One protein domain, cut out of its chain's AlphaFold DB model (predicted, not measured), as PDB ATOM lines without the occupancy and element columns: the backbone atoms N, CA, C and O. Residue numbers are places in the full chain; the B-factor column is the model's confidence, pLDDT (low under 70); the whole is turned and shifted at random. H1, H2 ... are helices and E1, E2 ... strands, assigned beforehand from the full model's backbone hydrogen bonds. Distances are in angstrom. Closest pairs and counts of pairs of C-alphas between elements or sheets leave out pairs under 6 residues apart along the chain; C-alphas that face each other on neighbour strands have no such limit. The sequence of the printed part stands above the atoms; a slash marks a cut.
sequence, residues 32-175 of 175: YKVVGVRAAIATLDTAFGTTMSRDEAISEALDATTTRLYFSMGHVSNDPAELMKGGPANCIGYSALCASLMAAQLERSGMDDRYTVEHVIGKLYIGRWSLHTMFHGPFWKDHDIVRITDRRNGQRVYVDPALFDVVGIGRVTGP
ATOM      1  N   TYR A  32     260.923 277.441 414.425       88.69
ATOM      2  CA  TYR A  32     260.956 277.920 413.050       88.69
ATOM      3  C   TYR A  32     261.483 279.350 412.990       88.69
ATOM      4  O   TYR A  32     261.046 280.219 413.747       88.69
ATOM      5  N   LYS A  33     262.393 279.612 412.051       88.69
ATOM      6  CA  LYS A  33     262.762 280.976 411.654       88.69
ATOM      7  C   LYS A  33     262.348 281.212 410.215       88.69
ATOM      8  O   LYS A  33     262.809 280.504 409.323       88.69
ATOM      9  N   VAL A  34     261.507 282.217 410.003       90.88
ATOM     10  CA  VAL A  34     261.099 282.638 408.663       90.88
ATOM     11  C   VAL A  34     262.256 283.367 407.989       90.88
ATOM     12  O   VAL A  34     262.812 284.303 408.559       90.88
ATOM     13  N   VAL A  35     262.614 282.926 406.786       90.62
ATOM     14  CA  VAL A  35     263.671 283.526 405.951       90.62
ATOM     15  C   VAL A  35     263.130 284.140 404.662       90.62
ATOM     16  O   VAL A  35     263.860 284.839 403.968       90.62
ATOM     17  N   GLY A  36     261.850 283.920 404.357       90.25
ATOM     18  CA  GLY A  36     261.167 284.516 403.216       90.25
ATOM     19  C   GLY A  36     259.658 284.320 403.298       90.25
ATOM     20  O   GLY A  36     259.173 283.467 404.039       90.25
ATOM     21  N   VAL A  37     258.920 285.112 402.530       93.06
ATOM     22  CA  VAL A  37     257.468 284.989 402.356       93.06
ATOM     23  C   VAL A  37     257.219 284.708 400.878       93.06
ATOM     24  O   VAL A  37     257.835 285.340 400.019       93.06
ATOM     25  N   ARG A  38     256.386 283.710 400.576       91.00
ATOM     26  CA  ARG A  38     255.983 283.391 399.202       91.00
ATOM     27  C   ARG A  38     254.936 284.401 398.723       91.00
ATOM     28  O   ARG A  38     254.379 285.155 399.516       91.00
ATOM     29  N   ALA A  39     254.680 284.426 397.416       86.75
ATOM     30  CA  ALA A  39     253.603 285.242 396.861       86.75
ATOM     31  C   ALA A  39     252.261 284.907 397.534       86.75
ATOM     32  O   ALA A  39     252.050 283.776 397.980       86.75
ATOM     33  N   ALA A  40     251.373 285.903 397.604       80.06
ATOM     34  CA  ALA A  40     250.043 285.725 398.167       80.06
ATOM     35  C   ALA A  40     249.319 284.571 397.462       80.06
ATOM     36  O   ALA A  40     249.363 284.446 396.238       80.06
ATOM     37  N   ILE A  41     248.674 283.725 398.258       75.12
ATOM     38  CA  ILE A  41     247.943 282.567 397.762       75.12
ATOM     39  C   ILE A  41     246.486 282.961 397.557       75.12
ATOM     40  O   ILE A  41     245.885 283.575 398.437       75.12
ATOM     41  N   ALA A  42     245.920 282.586 396.410       76.25
ATOM     42  CA  ALA A  42     244.493 282.729 396.166       76.25
ATOM     43  C   ALA A  42     243.705 281.846 397.141       76.25
ATOM     44  O   ALA A  42     244.022 280.665 397.318       76.25
ATOM     45  N   THR A  43     242.691 282.417 397.784       77.00
ATOM     46  CA  THR A  43     241.754 281.673 398.622       77.00
ATOM     47  C   THR A  43     240.929 280.733 397.750       77.00
ATOM     48  O   THR A  43     240.417 281.114 396.698       77.00
ATOM     49  N   LEU A  44     240.834 279.469 398.161       81.94
ATOM     50  CA  LEU A  44     239.981 278.502 397.487       81.94
ATOM     51  C   LEU A  44     238.544 278.641 397.981       81.94
ATOM     52  O   LEU A  44     238.256 278.517 399.177       81.94
ATOM     53  N   ASP A  45     237.624 278.807 397.035       70.00
ATOM     54  CA  ASP A  45     236.183 278.773 397.285       70.00
ATOM     55  C   ASP A  45     235.681 277.324 397.426       70.00
ATOM     56  O   ASP A  45     234.808 276.838 396.711       70.00
ATOM     57  N   THR A  46     236.328 276.559 398.302       64.38
ATOM     58  CA  THR A  46     235.953 275.176 398.594       64.38
ATOM     59  C   THR A  46     235.222 275.156 399.924       64.38
ATOM     60  O   THR A  46     235.810 275.422 400.977       64.38
ATOM     61  N   ALA A  47     233.920 274.889 399.849       50.78
ATOM     62  CA  ALA A  47     233.003 274.852 400.974       50.78
ATOM     63  C   ALA A  47     233.352 273.713 401.947       50.78
ATOM     64  O   ALA A  47     233.136 272.539 401.653       50.78
ATOM     65  N   PHE A  48     233.836 274.081 403.132       59.03
ATOM     66  CA  PHE A  48     233.841 273.228 404.318       59.03
ATOM     67  C   PHE A  48     233.165 274.011 405.446       59.03
ATOM     68  O   PHE A  48     233.704 275.028 405.869       59.03
ATOM     69  N   GLY A  49     231.994 273.542 405.890       62.75
ATOM     70  CA  GLY A  49     231.444 273.795 407.228       62.75
ATOM     71  C   GLY A  49     231.075 275.229 407.644       62.75
ATOM     72  O   GLY A  49     231.304 276.213 406.952       62.75
ATOM     73  N   THR A  50     230.428 275.298 408.811       70.38
ATOM     74  CA  THR A  50     229.964 276.484 409.553       70.38
ATOM     75  C   THR A  50     231.115 277.372 410.047       70.38
ATOM     76  O   THR A  50     232.272 276.991 409.944       70.38
ATOM     77  N   THR A  51     230.813 278.534 410.640       79.44
ATOM     78  CA  THR A  51     231.790 279.373 411.364       79.44
ATOM     79  C   THR A  51     232.639 278.541 412.332       79.44
ATOM     80  O   THR A  51     232.089 277.748 413.098       79.44
ATOM     81  N   MET A  52     233.960 278.741 412.317       85.69
ATOM     82  CA  MET A  52     234.915 278.002 413.152       85.69
ATOM     83  C   MET A  52     235.851 278.955 413.900       85.69
ATOM     84  O   MET A  52     236.064 280.096 413.500       85.69
ATOM     85  N   SER A  53     236.454 278.486 414.985       91.88
ATOM     86  CA  SER A  53     237.563 279.161 415.660       91.88
ATOM     87  C   SER A  53     238.876 279.032 414.871       91.88
ATOM     88  O   SER A  53     239.029 278.178 414.000       91.88
ATOM     89  N   ARG A  54     239.885 279.844 415.222       91.94
ATOM     90  CA  ARG A  54     241.244 279.755 414.645       91.94
ATOM     91  C   ARG A  54     241.824 278.340 414.733       91.94
ATOM     92  O   ARG A  54     242.468 277.873 413.803       91.94
ATOM     93  N   ASP A  55     241.652 277.685 415.876       92.00
ATOM     94  CA  ASP A  55     242.278 276.390 416.146       92.00
ATOM     95  C   ASP A  55     241.595 275.254 415.378       92.00
ATOM     96  O   ASP A  55     242.266 274.312 414.949       92.00
ATOM     97  N   GLU A  56     240.288 275.378 415.165       91.88
ATOM     98  CA  GLU A  56     239.515 274.498 414.296       91.88
ATOM     99  C   GLU A  56     239.887 274.720 412.828       91.88
ATOM    100  O   GLU A  56     240.161 273.744 412.142       91.88
ATOM    101  N   ALA A  57     240.035 275.974 412.378       91.81
ATOM    102  CA  ALA A  57     240.482 276.276 411.015       91.81
ATOM    103  C   ALA A  57     241.880 275.698 410.716       91.81
ATOM    104  O   ALA A  57     242.133 275.142 409.651       91.81
ATOM    105  N   ILE A  58     242.803 275.762 411.682       93.25
ATOM    106  CA  ILE A  58     244.113 275.105 411.550       93.25
ATOM    107  C   ILE A  58     243.959 273.594 411.372       93.25
ATOM    108  O   ILE A  58     244.621 273.009 410.518       93.25
ATOM    109  N   SER A  59     243.132 272.966 412.206       92.56
ATOM    110  CA  SER A  59     242.999 271.508 412.240       92.56
ATOM    111  C   SER A  59     242.305 270.989 410.979       92.56
ATOM    112  O   SER A  59     242.816 270.080 410.337       92.56
ATOM    113  N   GLU A  60     241.225 271.643 410.553       92.06
ATOM    114  CA  GLU A  60     240.498 271.296 409.331       92.06
ATOM    115  C   GLU A  60     241.371 271.497 408.083       92.06
ATOM    116  O   GLU A  60     241.405 270.640 407.205       92.06
ATOM    117  N   ALA A  61     242.124 272.601 407.994       93.38
ATOM    118  CA  ALA A  61     243.029 272.830 406.866       93.38
ATOM    119  C   ALA A  61     244.162 271.792 406.801       93.38
ATOM    120  O   ALA A  61     244.562 271.390 405.705       93.38
ATOM    121  N   LEU A  62     244.683 271.354 407.952       94.88
ATOM    122  CA  LEU A  62     245.668 270.275 408.036       94.88
ATOM    123  C   LEU A  62     245.077 268.950 407.544       94.88
ATOM    124  O   LEU A  62     245.624 268.367 406.609       94.88
ATOM    125  N   ASP A  63     243.945 268.528 408.108       93.44
ATOM    126  CA  ASP A  63     243.283 267.265 407.765       93.44
ATOM    127  C   ASP A  63     242.856 267.234 406.292       93.44
ATOM    128  O   ASP A  63     243.078 266.249 405.581       93.44
ATOM    129  N   ALA A  64     242.306 268.337 405.782       93.56
ATOM    130  CA  ALA A  64     241.920 268.459 404.382       93.56
ATOM    131  C   ALA A  64     243.123 268.388 403.428       93.56
ATOM    132  O   ALA A  64     242.975 267.868 402.317       93.56
ATOM    133  N   THR A  65     244.290 268.889 403.845       95.44
ATOM    134  CA  THR A  65     245.534 268.832 403.065       95.44
ATOM    135  C   THR A  65     246.100 267.412 403.046       95.44
ATOM    136  O   THR A  65     246.349 266.873 401.970       95.44
ATOM    137  N   THR A  66     246.257 266.772 404.209       94.44
ATOM    138  CA  THR A  66     246.857 265.427 404.323       94.44
ATOM    139  C   THR A  66     245.956 264.320 403.790       94.44
ATOM    140  O   THR A  66     246.442 263.312 403.295       94.44
ATOM    141  N   THR A  67     244.638 264.519 403.788       94.44
ATOM    142  CA  THR A  67     243.710 263.579 403.138       94.44
ATOM    143  C   THR A  67     243.838 263.597 401.608       94.44
ATOM    144  O   THR A  67     243.491 262.623 400.942       94.44
ATOM    145  N   ARG A  68     244.309 264.707 401.021       95.00
ATOM    146  CA  ARG A  68     244.401 264.896 399.561       95.00
ATOM    147  C   ARG A  68     245.775 264.589 398.998       95.00
ATOM    148  O   ARG A  68     245.882 264.156 397.849       95.00
ATOM    149  N   LEU A  69     246.815 264.883 399.765       95.81
ATOM    150  CA  LEU A  69     248.183 264.886 399.282       95.81
ATOM    151  C   LEU A  69     248.976 263.718 399.858       95.81
ATOM    152  O   LEU A  69     248.720 263.263 400.965       95.81
ATOM    153  N   TYR A  70     249.967 263.262 399.099       93.81
ATOM    154  CA  TYR A  70     251.032 262.410 399.618       93.81
ATOM    155  C   TYR A  70     252.392 262.984 399.225       93.81
ATOM    156  O   TYR A  70     252.561 263.580 398.153       93.81
ATOM    157  N   PHE A  71     253.381 262.814 400.099       90.12
ATOM    158  CA  PHE A  71     254.660 263.487 399.930       90.12
ATOM    159  C   PHE A  71     255.471 262.924 398.751       90.12
ATOM    160  O   PHE A  71     255.640 261.714 398.604       90.12
ATOM    161  N   SER A  72     256.038 263.813 397.933       89.38
ATOM    162  CA  SER A  72     256.931 263.490 396.819       89.38
ATOM    163  C   SER A  72     258.065 264.509 396.702       89.38
ATOM    164  O   SER A  72     257.860 265.709 396.856       89.38
ATOM    165  N   MET A  73     259.274 264.033 396.379       84.12
ATOM    166  CA  MET A  73     260.428 264.889 396.045       84.12
ATOM    167  C   MET A  73     260.536 265.186 394.539       84.12
ATOM    168  O   MET A  73     261.488 265.838 394.110       84.12
ATOM    169  N   GLY A  74     259.609 264.666 393.728       83.19
ATOM    170  CA  GLY A  74     259.589 264.872 392.282       83.19
ATOM    171  C   GLY A  74     259.135 266.275 391.871       83.19
ATOM    172  O   GLY A  74     258.812 267.124 392.703       83.19
ATOM    173  N   HIS A  75     259.082 266.511 390.560       86.94
ATOM    174  CA  HIS A  75     258.448 267.708 390.015       86.94
ATOM    175  C   HIS A  75     256.926 267.580 390.150       86.94
ATOM    176  O   HIS A  75     256.330 266.657 389.596       86.94
ATOM    177  N   VAL A  76     256.321 268.472 390.929       91.12
ATOM    178  CA  VAL A  76     254.910 268.424 391.332       91.12
ATOM    179  C   VAL A  76     254.320 269.830 391.344       91.12
ATOM    180  O   VAL A  76     255.060 270.811 391.449       91.12
ATOM    181  N   SER A  77     252.992 269.924 391.241       90.19
ATOM    182  CA  SER A  77     252.284 271.205 391.312       90.19
ATOM    183  C   SER A  77     252.399 271.831 392.704       90.19
ATOM    184  O   SER A  77     252.466 271.136 393.719       90.19
ATOM    185  N   ASN A  78     252.395 273.158 392.744       89.88
ATOM    186  CA  ASN A  78     252.234 273.961 393.952       89.88
ATOM    187  C   ASN A  78     250.991 274.866 393.891       89.88
ATOM    188  O   ASN A  78     250.813 275.702 394.773       89.88
ATOM    189  N   ASP A  79     250.158 274.715 392.858       92.50
ATOM    190  CA  ASP A  79     248.904 275.446 392.710       92.50
ATOM    191  C   ASP A  79     247.819 274.798 393.590       92.50
ATOM    192  O   ASP A  79     247.458 273.642 393.344       92.50
ATOM    193  N   PRO A  80     247.270 275.510 394.594       93.00
ATOM    194  CA  PRO A  80     246.202 274.990 395.441       93.00
ATOM    195  C   PRO A  80     244.990 274.468 394.658       93.00
ATOM    196  O   PRO A  80     244.418 273.454 395.053       93.00
ATOM    197  N   ALA A  81     244.607 275.109 393.549       92.31
ATOM    198  CA  ALA A  81     243.443 274.697 392.762       92.31
ATOM    199  C   ALA A  81     243.653 273.330 392.097       92.31
ATOM    200  O   ALA A  81     242.750 272.492 392.077       92.31
ATOM    201  N   GLU A  82     244.865 273.068 391.610       93.06
ATOM    202  CA  GLU A  82     245.239 271.751 391.095       93.06
ATOM    203  C   GLU A  82     245.370 270.724 392.225       93.06
ATOM    204  O   GLU A  82     244.870 269.605 392.110       93.06
ATOM    205  N   LEU A  83     245.974 271.114 393.351       94.25
ATOM    206  CA  LEU A  83     246.187 270.244 394.511       94.25
ATOM    207  C   LEU A  83     244.883 269.818 395.205       94.25
ATOM    208  O   LEU A  83     244.844 268.757 395.829       94.25
ATOM    209  N   MET A  84     243.790 270.570 395.045       93.75
ATOM    210  CA  MET A  84     242.460 270.174 395.528       93.75
ATOM    211  C   MET A  84     241.951 268.856 394.935       93.75
ATOM    212  O   MET A  84     241.138 268.186 395.578       93.75
ATOM    213  N   LYS A  85     242.431 268.474 393.744       93.69
ATOM    214  CA  LYS A  85     242.114 267.193 393.086       93.69
ATOM    215  C   LYS A  85     242.810 266.002 393.760       93.69
ATOM    216  O   LYS A  85     242.413 264.863 393.533       93.69
ATOM    217  N   GLY A  86     243.808 266.272 394.600       94.88
ATOM    218  CA  GLY A  86     244.654 265.284 395.260       94.88
ATOM    219  C   GLY A  86     245.824 264.812 394.394       94.88
ATOM    220  O   GLY A  86     245.813 264.948 393.170       94.88
ATOM    221  N   GLY A  87     246.856 264.262 395.036       95.75
ATOM    222  CA  GLY A  87     248.037 263.746 394.342       95.75
ATOM    223  C   GLY A  87     249.372 263.999 395.050       95.75
ATOM    224  O   GLY A  87     249.403 264.353 396.230       95.75
ATOM    225  N   PRO A  88     250.496 263.794 394.340       94.88
ATOM    226  CA  PRO A  88     251.823 263.987 394.904       94.88
ATOM    227  C   PRO A  88     252.123 265.477 395.102       94.88
ATOM    228  O   PRO A  88     251.919 266.278 394.190       94.88
ATOM    229  N   ALA A  89     252.689 265.836 396.252       94.19
ATOM    230  CA  ALA A  89     253.128 267.199 396.543       94.19
ATOM    231  C   ALA A  89     254.393 267.219 397.413       94.19
ATOM    232  O   ALA A  89     254.690 266.271 398.133       94.19
ATOM    233  N   ASN A  90     255.144 268.316 397.360       91.31
ATOM    234  CA  ASN A  90     256.271 268.581 398.259       91.31
ATOM    235  C   ASN A  90     255.861 269.610 399.333       91.31
ATOM    236  O   ASN A  90     254.716 270.059 399.354       91.31
ATOM    237  N   CYS A  91     256.784 270.023 400.209       90.38
ATOM    238  CA  CYS A  91     256.497 270.991 401.279       90.38
ATOM    239  C   CYS A  91     255.882 272.307 400.765       90.38
ATOM    240  O   CYS A  91     254.995 272.852 401.414       90.38
ATOM    241  N   ILE A  92     256.280 272.768 399.573       92.50
ATOM    242  CA  ILE A  92     255.729 273.969 398.933       92.50
ATOM    243  C   ILE A  92     254.252 273.749 398.589       92.50
ATOM    244  O   ILE A  92     253.421 274.596 398.898       92.50
ATOM    245  N   GLY A  93     253.912 272.611 397.976       93.81
ATOM    246  CA  GLY A  93     252.527 272.273 397.633       93.81
ATOM    247  C   GLY A  93     251.644 272.059 398.865       93.81
ATOM    248  O   GLY A  93     250.550 272.613 398.938       93.81
ATOM    249  N   TYR A  94     252.142 271.334 399.872       94.50
ATOM    250  CA  TYR A  94     251.440 271.148 401.146       94.50
ATOM    251  C   TYR A  94     251.132 272.490 401.820       94.50
ATOM    252  O   TYR A  94     249.992 272.746 402.210       94.50
ATOM    253  N   SER A  95     252.130 273.369 401.929       94.81
ATOM    254  CA  SER A  95     251.969 274.685 402.549       94.81
ATOM    255  C   SER A  95     251.112 275.631 401.714       94.81
ATOM    256  O   SER A  95     250.333 276.393 402.284       94.81
ATOM    257  N   ALA A  96     251.166 275.534 400.383       95.00
ATOM    258  CA  ALA A  96     250.299 276.302 399.498       95.00
ATOM    259  C   ALA A  96     248.819 275.921 399.666       95.00
ATOM    260  O   ALA A  96     247.982 276.800 399.885       95.00
ATOM    261  N   LEU A  97     248.495 274.625 399.614       95.50
ATOM    262  CA  LEU A  97     247.120 274.157 399.785       95.50
ATOM    263  C   LEU A  97     246.594 274.472 401.192       95.50
ATOM    264  O   LEU A  97     245.516 275.050 401.332       95.50
ATOM    265  N   CYS A  98     247.378 274.162 402.229       95.56
ATOM    266  CA  CYS A  98     246.984 274.389 403.617       95.56
ATOM    267  C   CYS A  98     246.728 275.877 403.906       95.56
ATOM    268  O   CYS A  98     245.704 276.219 404.499       95.56
ATOM    269  N   ALA A  99     247.608 276.774 403.446       95.81
ATOM    270  CA  ALA A  99     247.417 278.213 403.612       95.81
ATOM    271  C   ALA A  99     246.164 278.718 402.882       95.81
ATOM    272  O   ALA A  99     245.425 279.521 403.448       95.81
ATOM    273  N   SER A 100     245.902 278.230 401.663       95.06
ATOM    274  CA  SER A 100     244.710 278.612 400.896       95.06
ATOM    275  C   SER A 100     243.412 278.207 401.603       95.06
ATOM    276  O   SER A 100     242.516 279.035 401.779       95.06
ATOM    277  N   LEU A 101     243.334 276.956 402.070       94.38
ATOM    278  CA  LEU A 101     242.173 276.429 402.794       94.38
ATOM    279  C   LEU A 101     241.939 277.171 404.111       94.38
ATOM    280  O   LEU A 101     240.816 277.575 404.414       94.38
ATOM    281  N   MET A 102     243.008 277.387 404.874       93.38
ATOM    282  CA  MET A 102     242.948 278.074 406.157       93.38
ATOM    283  C   MET A 102     242.526 279.537 406.005       93.38
ATOM    284  O   MET A 102     241.679 280.011 406.759       93.38
ATOM    285  N   ALA A 103     243.084 280.253 405.024       93.19
ATOM    286  CA  ALA A 103     242.698 281.630 404.737       93.19
ATOM    287  C   ALA A 103     241.206 281.720 404.383       93.19
ATOM    288  O   ALA A 103     240.489 282.523 404.977       93.19
ATOM    289  N   ALA A 104     240.720 280.827 403.518       91.75
ATOM    290  CA  ALA A 104     239.312 280.776 403.137       91.75
ATOM    291  C   ALA A 104     238.376 280.474 404.328       91.75
ATOM    292  O   ALA A 104     237.281 281.025 404.423       91.75
ATOM    293  N   GLN A 105     238.789 279.619 405.270       90.88
ATOM    294  CA  GLN A 105     238.010 279.321 406.481       90.88
ATOM    295  C   GLN A 105     237.949 280.500 407.461       90.88
ATOM    296  O   GLN A 105     236.898 280.753 408.057       90.88
ATOM    297  N   LEU A 106     239.057 281.227 407.630       91.62
ATOM    298  CA  LEU A 106     239.106 282.408 408.494       91.62
ATOM    299  C   LEU A 106     238.279 283.562 407.916       91.62
ATOM    300  O   LEU A 106     237.543 284.197 408.669       91.62
ATOM    301  N   GLU A 107     238.345 283.780 406.601       90.88
ATOM    302  CA  GLU A 107     237.523 284.759 405.879       90.88
ATOM    303  C   GLU A 107     236.030 284.456 406.032       90.88
ATOM    304  O   GLU A 107     235.263 285.298 406.495       90.88
ATOM    305  N   ARG A 108     235.611 283.210 405.780       87.75
ATOM    306  CA  ARG A 108     234.211 282.795 405.981       87.75
ATOM    307  C   ARG A 108     233.735 282.917 407.427       87.75
ATOM    308  O   ARG A 108     232.544 283.088 407.672       87.75
ATOM    309  N   SER A 109     234.651 282.827 408.385       90.44
ATOM    310  CA  SER A 109     234.343 283.005 409.805       90.44
ATOM    311  C   SER A 109     234.364 284.476 410.248       90.44
ATOM    312  O   SER A 109     234.185 284.742 411.435       90.44
ATOM    313  N   GLY A 110     234.586 285.424 409.328       91.06
ATOM    314  CA  GLY A 110     234.671 286.857 409.620       91.06
ATOM    315  C   GLY A 110     235.858 287.215 410.514       91.06
ATOM    316  O   GLY A 110     235.726 288.065 411.392       91.06
ATOM    317  N   MET A 111     236.983 286.505 410.367       92.25
ATOM    318  CA  MET A 111     238.201 286.706 411.162       92.25
ATOM    319  C   MET A 111     239.429 287.100 410.320       92.25
ATOM    320  O   MET A 111     240.549 287.100 410.836       92.25
ATOM    321  N   ASP A 112     239.252 287.408 409.038       89.38
ATOM    322  CA  ASP A 112     240.288 287.894 408.113       89.38
ATOM    323  C   ASP A 112     240.811 289.300 408.473       89.38
ATOM    324  O   ASP A 112     241.953 289.665 408.167       89.38
ATOM    325  N   ASP A 113     240.014 290.074 409.212       93.06
ATOM    326  CA  ASP A 113     240.432 291.332 409.828       93.06
ATOM    327  C   ASP A 113     241.454 291.107 410.958       93.06
ATOM    328  O   ASP A 113     242.372 291.911 411.144       93.06
ATOM    329  N   ARG A 114     241.316 289.993 411.687       95.06
ATOM    330  CA  ARG A 114     242.089 289.637 412.877       95.06
ATOM    331  C   ARG A 114     243.302 288.780 412.560       95.06
ATOM    332  O   ARG A 114     244.345 288.985 413.176       95.06
ATOM    333  N   TYR A 115     243.189 287.812 411.662       95.62
ATOM    334  CA  TYR A 115     244.258 286.856 411.389       95.62
ATOM    335  C   TYR A 115     244.798 287.013 409.975       95.62
ATOM    336  O   TYR A 115     244.054 287.108 409.009       95.62
ATOM    337  N   THR A 116     246.124 287.006 409.845       94.88
ATOM    338  CA  THR A 116     246.797 286.915 408.539       94.88
ATOM    339  C   THR A 116     247.393 285.535 408.375       94.88
ATOM    340  O   THR A 116     248.094 285.079 409.278       94.88
ATOM    341  N   VAL A 117     247.144 284.908 407.229       95.38
ATOM    342  CA  VAL A 117     247.746 283.633 406.836       95.38
ATOM    343  C   VAL A 117     248.774 283.898 405.747       95.38
ATOM    344  O   VAL A 117     248.485 284.566 404.759       95.38
ATOM    345  N   GLU A 118     249.981 283.381 405.931       95.81
ATOM    346  CA  GLU A 118     251.089 283.554 404.999       95.81
ATOM    347  C   GLU A 118     251.771 282.215 404.740       95.81
ATOM    348  O   GLU A 118     252.082 281.467 405.668       95.81
ATOM    349  N   HIS A 119     252.076 281.943 403.477       95.19
ATOM    350  CA  HIS A 119     252.979 280.868 403.095       95.19
ATOM    351  C   HIS A 119     254.412 281.380 403.160       95.19
ATOM    352  O   HIS A 119     254.773 282.357 402.498       95.19
ATOM    353  N   VAL A 120     255.228 280.756 404.001       94.62
ATOM    354  CA  VAL A 120     256.556 281.260 404.340       94.62
ATOM    355  C   VAL A 120     257.621 280.191 404.171       94.62
ATOM    356  O   VAL A 120     257.385 279.008 404.395       94.62
ATOM    357  N   ILE A 121     258.824 280.636 403.823       91.75
ATOM    358  CA  ILE A 121     260.012 279.790 403.767       91.75
ATOM    359  C   ILE A 121     260.609 279.766 405.169       91.75
ATOM    360  O   ILE A 121     261.046 280.799 405.694       91.75
ATOM    361  N   GLY A 122     260.594 278.595 405.796       87.19
ATOM    362  CA  GLY A 122     261.099 278.364 407.137       87.19
ATOM    363  C   GLY A 122     262.455 277.663 407.140       87.19
ATOM    364  O   GLY A 122     262.784 276.859 406.269       87.19
ATOM    365  N   LYS A 123     263.238 277.944 408.182       85.25
ATOM    366  CA  LYS A 123     264.350 277.097 408.613       85.25
ATOM    367  C   LYS A 123     264.048 276.498 409.975       85.25
ATOM    368  O   LYS A 123     263.679 277.236 410.894       85.25
ATOM    369  N   LEU A 124     264.250 275.189 410.112       84.00
ATOM    370  CA  LEU A 124     264.093 274.488 411.383       84.00
ATOM    371  C   LEU A 124     265.375 274.547 412.213       84.00
ATOM    372  O   LEU A 124     266.488 274.341 411.712       84.00
ATOM    373  N   TYR A 125     265.198 274.782 413.508       81.50
ATOM    374  CA  TYR A 125     266.263 274.787 414.502       81.50
ATOM    375  C   TYR A 125     265.904 273.870 415.664       81.50
ATOM    376  O   TYR A 125     264.757 273.872 416.104       81.50
ATOM    377  N   ILE A 126     266.895 273.146 416.186       81.06
ATOM    378  CA  ILE A 126     266.838 272.509 417.505       81.06
ATOM    379  C   ILE A 126     267.731 273.327 418.432       81.06
ATOM    380  O   ILE A 126     268.955 273.356 418.270       81.06
ATOM    381  N   GLY A 127     267.125 274.051 419.373       79.38
ATOM    382  CA  GLY A 127     267.840 275.039 420.180       79.38
ATOM    383  C   GLY A 127     268.592 276.053 419.304       79.38
ATOM    384  O   GLY A 127     267.986 276.857 418.598       79.38
ATOM    385  N   ARG A 128     269.931 276.026 419.336       75.75
ATOM    386  CA  ARG A 128     270.787 276.928 418.533       75.75
ATOM    387  C   ARG A 128     271.220 276.336 417.191       75.75
ATOM    388  O   ARG A 128     271.840 277.045 416.403       75.75
ATOM    389  N   TRP A 129     270.963 275.055 416.945       75.06
ATOM    390  CA  TRP A 129     271.532 274.330 415.812       75.06
ATOM    391  C   TRP A 129     270.527 274.255 414.667       75.06
ATOM    392  O   TRP A 129     269.369 273.897 414.875       75.06
ATOM    393  N   SER A 130     270.962 274.592 413.453       76.19
ATOM    394  CA  SER A 130     270.105 274.498 412.271       76.19
ATOM    395  C   SER A 130     270.036 273.052 411.789       76.19
ATOM    396  O   SER A 130     271.062 272.446 411.480       76.19
ATOM    397  N   LEU A 131     268.830 272.505 411.653       70.12
ATOM    398  CA  LEU A 131     268.647 271.167 411.078       70.12
ATOM    399  C   LEU A 131     269.117 271.102 409.616       70.12
ATOM    400  O   LEU A 131     269.635 270.078 409.182       70.12
ATOM    401  N   HIS A 132     269.073 272.232 408.904       62.12
ATOM    402  CA  HIS A 132     269.578 272.376 407.535       62.12
ATOM    403  C   HIS A 132     271.108 272.218 407.434       62.12
ATOM    404  O   HIS A 132     271.622 271.958 406.354       62.12
ATOM    405  N   THR A 133     271.849 272.366 408.543       57.06
ATOM    406  CA  THR A 133     273.300 272.073 408.583       57.06
ATOM    407  C   THR A 133     273.611 270.606 408.881       57.06
ATOM    408  O   THR A 133     274.725 270.155 408.636       57.06
ATOM    409  N   MET A 134     272.634 269.854 409.401       53.25
ATOM    410  CA  MET A 134     272.787 268.440 409.758       53.25
ATOM    411  C   MET A 134     272.248 267.499 408.673       53.25
ATOM    412  O   MET A 134     272.731 266.377 408.550       53.25
ATOM    413  N   PHE A 135     271.297 267.955 407.851       57.38
ATOM    414  CA  PHE A 135     270.678 267.157 406.796       57.38
ATOM    415  C   PHE A 135     270.715 267.899 405.453       57.38
ATOM    416  O   PHE A 135     270.124 268.961 405.302       57.38
ATOM    417  N   HIS A 136     271.394 267.316 404.459       53.75
ATOM    418  CA  HIS A 136     271.577 267.893 403.115       53.75
ATOM    419  C   HIS A 136     270.557 267.382 402.077       53.75
ATOM    420  O   HIS A 136     270.701 267.637 400.881       53.75
ATOM    421  N   GLY A 137     269.551 266.611 402.508       58.00
ATOM    422  CA  GLY A 137     268.537 266.052 401.609       58.00
ATOM    423  C   GLY A 137     267.623 267.135 401.013       58.00
ATOM    424  O   GLY A 137     267.429 268.165 401.652       58.00
ATOM    425  N   PRO A 138     267.006 266.911 399.834       56.09
ATOM    426  CA  PRO A 138     266.110 267.881 399.186       56.09
ATOM    427  C   PRO A 138     264.959 268.354 400.084       56.09
ATOM    428  O   PRO A 138     264.593 269.522 400.039       56.09
ATOM    429  N   PHE A 139     264.464 267.464 400.953       53.62
ATOM    430  CA  PHE A 139     263.473 267.754 401.998       53.62
ATOM    431  C   PHE A 139     263.884 268.913 402.927       53.62
ATOM    432  O   PHE A 139     263.036 269.622 403.447       53.62
ATOM    433  N   TRP A 140     265.187 269.117 403.121       55.06
ATOM    434  CA  TRP A 140     265.759 270.057 404.082       55.06
ATOM    435  C   TRP A 140     266.394 271.280 403.416       55.06
ATOM    436  O   TRP A 140     267.103 272.018 404.087       55.06
ATOM    437  N   LYS A 141     266.239 271.504 402.106       57.06
ATOM    438  CA  LYS A 141     266.918 272.634 401.446       57.06
ATOM    439  C   LYS A 141     266.228 273.963 401.761       57.06
ATOM    440  O   LYS A 141     266.885 274.875 402.248       57.06
ATOM    441  N   ASP A 142     264.908 273.987 401.611       63.03
ATOM    442  CA  ASP A 142     264.001 275.059 402.017       63.03
ATOM    443  C   ASP A 142     262.706 274.393 402.501       63.03
ATOM    444  O   ASP A 142     262.149 273.551 401.794       63.03
ATOM    445  N   HIS A 143     262.277 274.691 403.730       84.12
ATOM    446  CA  HIS A 143     261.113 274.042 404.334       84.12
ATOM    447  C   HIS A 143     259.961 275.030 404.429       84.12
ATOM    448  O   HIS A 143     259.922 275.890 405.312       84.12
ATOM    449  N   ASP A 144     259.053 274.937 403.471       91.25
ATOM    450  CA  ASP A 144     257.901 275.817 403.392       91.25
ATOM    451  C   ASP A 144     256.854 275.416 404.440       91.25
ATOM    452  O   ASP A 144     256.490 274.246 404.555       91.25
ATOM    453  N   ILE A 145     256.361 276.401 405.191       93.25
ATOM    454  CA  ILE A 145     255.362 276.260 406.261       93.25
ATOM    455  C   ILE A 145     254.298 277.357 406.131       93.25
ATOM    456  O   ILE A 145     254.444 278.310 405.361       93.25
ATOM    457  N   VAL A 146     253.248 277.270 406.943       95.62
ATOM    458  CA  VAL A 146     252.217 278.305 407.054       95.62
ATOM    459  C   VAL A 146     252.420 279.100 408.344       95.62
ATOM    460  O   VAL A 146     252.582 278.528 409.423       95.62
ATOM    461  N   ARG A 147     252.418 280.431 408.252       96.12
ATOM    462  CA  ARG A 147     252.416 281.348 409.397       96.12
ATOM    463  C   ARG A 147     251.039 281.978 409.538       96.12
ATOM    464  O   ARG A 147     250.517 282.550 408.590       96.12
ATOM    465  N   ILE A 148     250.507 281.946 410.752       95.62
ATOM    466  CA  ILE A 148     249.296 282.664 411.143       95.62
ATOM    467  C   ILE A 148     249.698 283.735 412.139       95.62
ATOM    468  O   ILE A 148     250.354 283.424 413.135       95.62
ATOM    469  N   THR A 149     249.290 284.973 411.897       96.19
ATOM    470  CA  THR A 149     249.558 286.102 412.792       96.19
ATOM    471  C   THR A 149     248.244 286.679 413.304       96.19
ATOM    472  O   THR A 149     247.413 287.093 412.497       96.19
ATOM    473  N   ASP A 150     248.054 286.731 414.626       95.62
ATOM    474  CA  ASP A 150     246.977 287.511 415.252       95.62
ATOM    475  C   ASP A 150     247.375 288.991 415.247       95.62
ATOM    476  O   ASP A 150     248.312 289.408 415.932       95.62
ATOM    477  N   ARG A 151     246.668 289.803 414.463       95.25
ATOM    478  CA  ARG A 151     246.940 291.236 414.308       95.25
ATOM    479  C   ARG A 151     246.676 292.033 415.585       95.25
ATOM    480  O   ARG A 151     247.205 293.131 415.710       95.25
ATOM    481  N   ARG A 152     245.900 291.505 416.542       94.19
ATOM    482  CA  ARG A 152     245.592 292.219 417.793       94.19
ATOM    483  C   ARG A 152     246.775 292.270 418.750       94.19
ATOM    484  O   ARG A 152     246.940 293.261 419.452       94.19
ATOM    485  N   ASN A 153     247.559 291.197 418.824       93.00
ATOM    486  CA  ASN A 153     248.641 291.057 419.806       93.00
ATOM    487  C   ASN A 153     249.991 290.649 419.192       93.00
ATOM    488  O   ASN A 153     250.974 290.523 419.918       93.00
ATOM    489  N   GLY A 154     250.052 290.436 417.876       93.25
ATOM    490  CA  GLY A 154     251.259 290.033 417.158       93.25
ATOM    491  C   GLY A 154     251.657 288.567 417.352       93.25
ATOM    492  O   GLY A 154     252.708 288.170 416.848       93.25
ATOM    493  N   GLN A 155     250.855 287.756 418.052       93.88
ATOM    494  CA  GLN A 155     251.159 286.348 418.294       93.88
ATOM    495  C   GLN A 155     251.195 285.574 416.977       93.88
ATOM    496  O   GLN A 155     250.281 285.670 416.153       93.88
ATOM    497  N   ARG A 156     252.234 284.750 416.815       94.50
ATOM    498  CA  ARG A 156     252.437 283.915 415.632       94.50
ATOM    499  C   ARG A 156     252.275 282.442 415.957       94.50
ATOM    500  O   ARG A 156     252.770 281.954 416.972       94.50
ATOM    501  N   VAL A 157     251.637 281.721 415.049       94.00
ATOM    502  CA  VAL A 157     251.582 280.260 415.043       94.00
ATOM    503  C   VAL A 157     252.148 279.779 413.717       94.00
ATOM    504  O   VAL A 157     251.784 280.289 412.661       94.00
ATOM    505  N   TYR A 158     253.046 278.807 413.782       94.25
ATOM    506  CA  TYR A 158     253.593 278.115 412.626       94.25
ATOM    507  C   TYR A 158     252.933 276.749 412.496       94.25
ATOM    508  O   TYR A 158     252.835 276.010 413.478       94.25
ATOM    509  N   VAL A 159     252.490 276.426 411.291       94.44
ATOM    510  CA  VAL A 159     251.804 275.185 410.935       94.44
ATOM    511  C   VAL A 159     252.611 274.514 409.833       94.44
ATOM    512  O   VAL A 159     252.934 275.144 408.828       94.44
ATOM    513  N   ASP A 160     252.958 273.249 410.042       93.06
ATOM    514  CA  ASP A 160     253.774 272.470 409.114       93.06
ATOM    515  C   ASP A 160     252.959 271.281 408.587       93.06
ATOM    516  O   ASP A 160     252.919 270.228 409.231       93.06
ATOM    517  N   PRO A 161     252.266 271.446 407.447       92.75
ATOM    518  CA  PRO A 161     251.394 270.409 406.907       92.75
ATOM    519  C   PRO A 161     252.159 269.165 406.441       92.75
ATOM    520  O   PRO A 161     251.655 268.056 406.595       92.75
ATOM    521  N   ALA A 162     253.384 269.318 405.928       89.75
ATOM    522  CA  ALA A 162     254.198 268.183 405.492       89.75
ATOM    523  C   ALA A 162     254.692 267.351 406.686       89.75
ATOM    524  O   ALA A 162     254.693 266.123 406.643       89.75
ATOM    525  N   LEU A 163     255.087 268.003 407.781       87.00
ATOM    526  CA  LEU A 163     255.448 267.306 409.014       87.00
ATOM    527  C   LEU A 163     254.227 266.695 409.705       87.00
ATOM    528  O   LEU A 163     254.320 265.594 410.250       87.00
ATOM    529  N   PHE A 164     253.091 267.393 409.700       90.00
ATOM    530  CA  PHE A 164     251.849 266.869 410.257       90.00
ATOM    531  C   PHE A 164     251.464 265.538 409.606       90.00
ATOM    532  O   PHE A 164     251.154 264.597 410.333       90.00
ATOM    533  N   ASP A 165     251.598 265.421 408.285       87.38
ATOM    534  CA  ASP A 165     251.328 264.185 407.541       87.38
ATOM    535  C   ASP A 165     252.176 262.992 408.024       87.38
ATOM    536  O   ASP A 165     251.693 261.874 408.186       87.38
ATOM    537  N   VAL A 166     253.454 263.233 408.340       82.75
ATOM    538  CA  VAL A 166     254.393 262.164 408.724       82.75
ATOM    539  C   VAL A 166     254.323 261.820 410.214       82.75
ATOM    540  O   VAL A 166     254.435 260.653 410.593       82.75
ATOM    541  N   VAL A 167     254.201 262.821 411.093       81.81
ATOM    542  CA  VAL A 167     254.358 262.627 412.551       81.81
ATOM    543  C   VAL A 167     253.189 263.135 413.398       81.81
ATOM    544  O   VAL A 167     253.216 262.971 414.621       81.81
ATOM    545  N   GLY A 168     252.154 263.720 412.793       80.69
ATOM    546  CA  GLY A 168     250.958 264.212 413.488       80.69
ATOM    547  C   GLY A 168     251.206 265.443 414.364       80.69
ATOM    548  O   GLY A 168     250.482 265.680 415.332       80.69
ATOM    549  N   ILE A 169     252.260 266.215 414.084       78.38
ATOM    550  CA  ILE A 169     252.599 267.432 414.830       78.38
ATOM    551  C   ILE A 169     252.120 268.643 414.034       78.38
ATOM    552  O   ILE A 169     252.780 269.072 413.099       78.38
ATOM    553  N   GLY A 170     250.959 269.186 414.412       70.38
ATOM    554  CA  GLY A 170     250.274 270.189 413.586       70.38
ATOM    555  C   GLY A 170     250.811 271.618 413.686       70.38
ATOM    556  O   GLY A 170     250.727 272.364 412.719       70.38
ATOM    557  N   ARG A 171     251.339 272.047 414.844       82.12
ATOM    558  CA  ARG A 171     251.715 273.460 415.054       82.12
ATOM    559  C   ARG A 171     252.757 273.712 416.138       82.12
ATOM    560  O   ARG A 171     252.856 272.962 417.112       82.12
ATOM    561  N   VAL A 172     253.464 274.831 415.987       82.31
ATOM    562  CA  VAL A 172     254.451 275.390 416.921       82.31
ATOM    563  C   VAL A 172     254.175 276.880 417.123       82.31
ATOM    564  O   VAL A 172     253.974 277.615 416.159       82.31
ATOM    565  N   THR A 173     254.177 277.348 418.370       82.50
ATOM    566  CA  THR A 173     254.045 278.782 418.670       82.50
ATOM    567  C   THR A 173     255.341 279.506 418.324       82.50
ATOM    568  O   THR A 173     256.428 279.055 418.683       82.50
ATOM    569  N   GLY A 174     255.225 280.613 417.596       71.56
ATOM    570  CA  GLY A 174     256.362 281.434 417.203       71.56
ATOM    571  C   GLY A 174     256.790 282.450 418.264       71.56
ATOM    572  O   GLY A 174     256.012 282.727 419.178       71.56
ATOM    573  N   PRO A 175     258.004 283.017 418.127       61.44
ATOM    574  CA  PRO A 175     258.411 284.206 418.864       61.44
ATOM    575  C   PRO A 175     257.710 285.475 418.358       61.44
ATOM    576  O   PRO A 175     257.323 285.545 417.158       61.44
TER     577      PRO A 175
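This is residues 32 to 175 of the 175 residues of an uncharacterized protein of Flavobacteriales bacterium (UniProt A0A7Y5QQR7). A strongly twisted, curled sheet of five strands has two crossed helices, H1 and H3, over one face. H5 packs on both helices, and the small pair E2 and E3 lies near H5 and the first residues of H3, while H4 lies far out past one end of E4. The printed part has 144 residues, with five named helices and seven named strands in the order E1 H1 E2 H2 E3 H3 E4 H4 E5 E6 H5 E7. The large sheet runs E1 E4 E5 E6 E7, antiparallel; the class is mixed, helices and strands. The whole is compact, with a radius of gyration of the C-alphas of 14.4 A and spans of 43 by 36 by 27 A.

E1, residues 32 to 37, is an edge strand, antiparallel to E4, residues 115 to 126, with N 33 and O 123 2.9 A apart, within hydrogen-bond range. E4 bends by 80 degrees at residue 119. Its residues 115 to 122 face E5, residues 143 to 150, antiparallel, with N 118 and O 147 at 2.8 A. E5 and E6, residues 156 to 159, form a hairpin, with N 148 and O 157 at 2.8 A. E7, residues 171 to 173, is the other edge strand, antiparallel to E6, with N 158 and O 172 at 2.8 A. H1, residues 54 to 66, and H3, residues 91 to 108, are on the same face, two layers with helices on one face of the sheet. H3 lies over E4 and E5 at a height over the sheet of 8.4 A, along the strands; H1 lies over E6 at 10.0 A, but only just over E6 alone, since 2 of its C-alphas fall on E5. They touch at a steep tilt of 41 degrees, opposite ways, closest at the C-alphas of Ala 61 and Met 102, 5.3 A. H3 is the hub: it also touches H2, residues 80 to 83, closest at the C-alphas of Pro 80 and Leu 97, 4.5 A, and H5, residues 161 to 167, closest at those of Cys 91 and Ala 162, 5.6 A. H5 touches H1 with residues 62 to 66 of H1 alone, about perpendicular at 75 degrees, closest at the C-alphas of Thr 66 and Asp 165, 5.6 A. E2, residues 69 to 71, and E3, residues 87 to 89, are parallel, with N 89 and O 70 at 3.0 A; with H2 they make a strand-helix-strand unit, two parallel strands with a helix between, its crossover left-handed. H4, residues 131 to 134, touches no helix and only grazes the sheet. Every O i to N i+4 pair is within hydrogen-bond range in H1 and H3, and 2 of 3 in H5; H2 and H4 are too short for such a pair.

E1 begins at C-alpha 32, (260.956, 277.920, 413.050). H1 is 18.5 A long, H3 25.7 A, from C-alpha 91 at (256.497, 270.991, 401.279), E4 27.4 A and E5 22.4 A. E7 ends at C-alpha 173, (254.045, 278.782, 418.670).

The C-alphas farthest apart are those of Thr 50 and Met 134, 43.6 A. The printed part has no cut and ends at residue 175, the chain's last. The link from E1 to H1, 16 residues, is long. The pLDDT is under 70 at residues 46 to 49, 132 to 142 and 175.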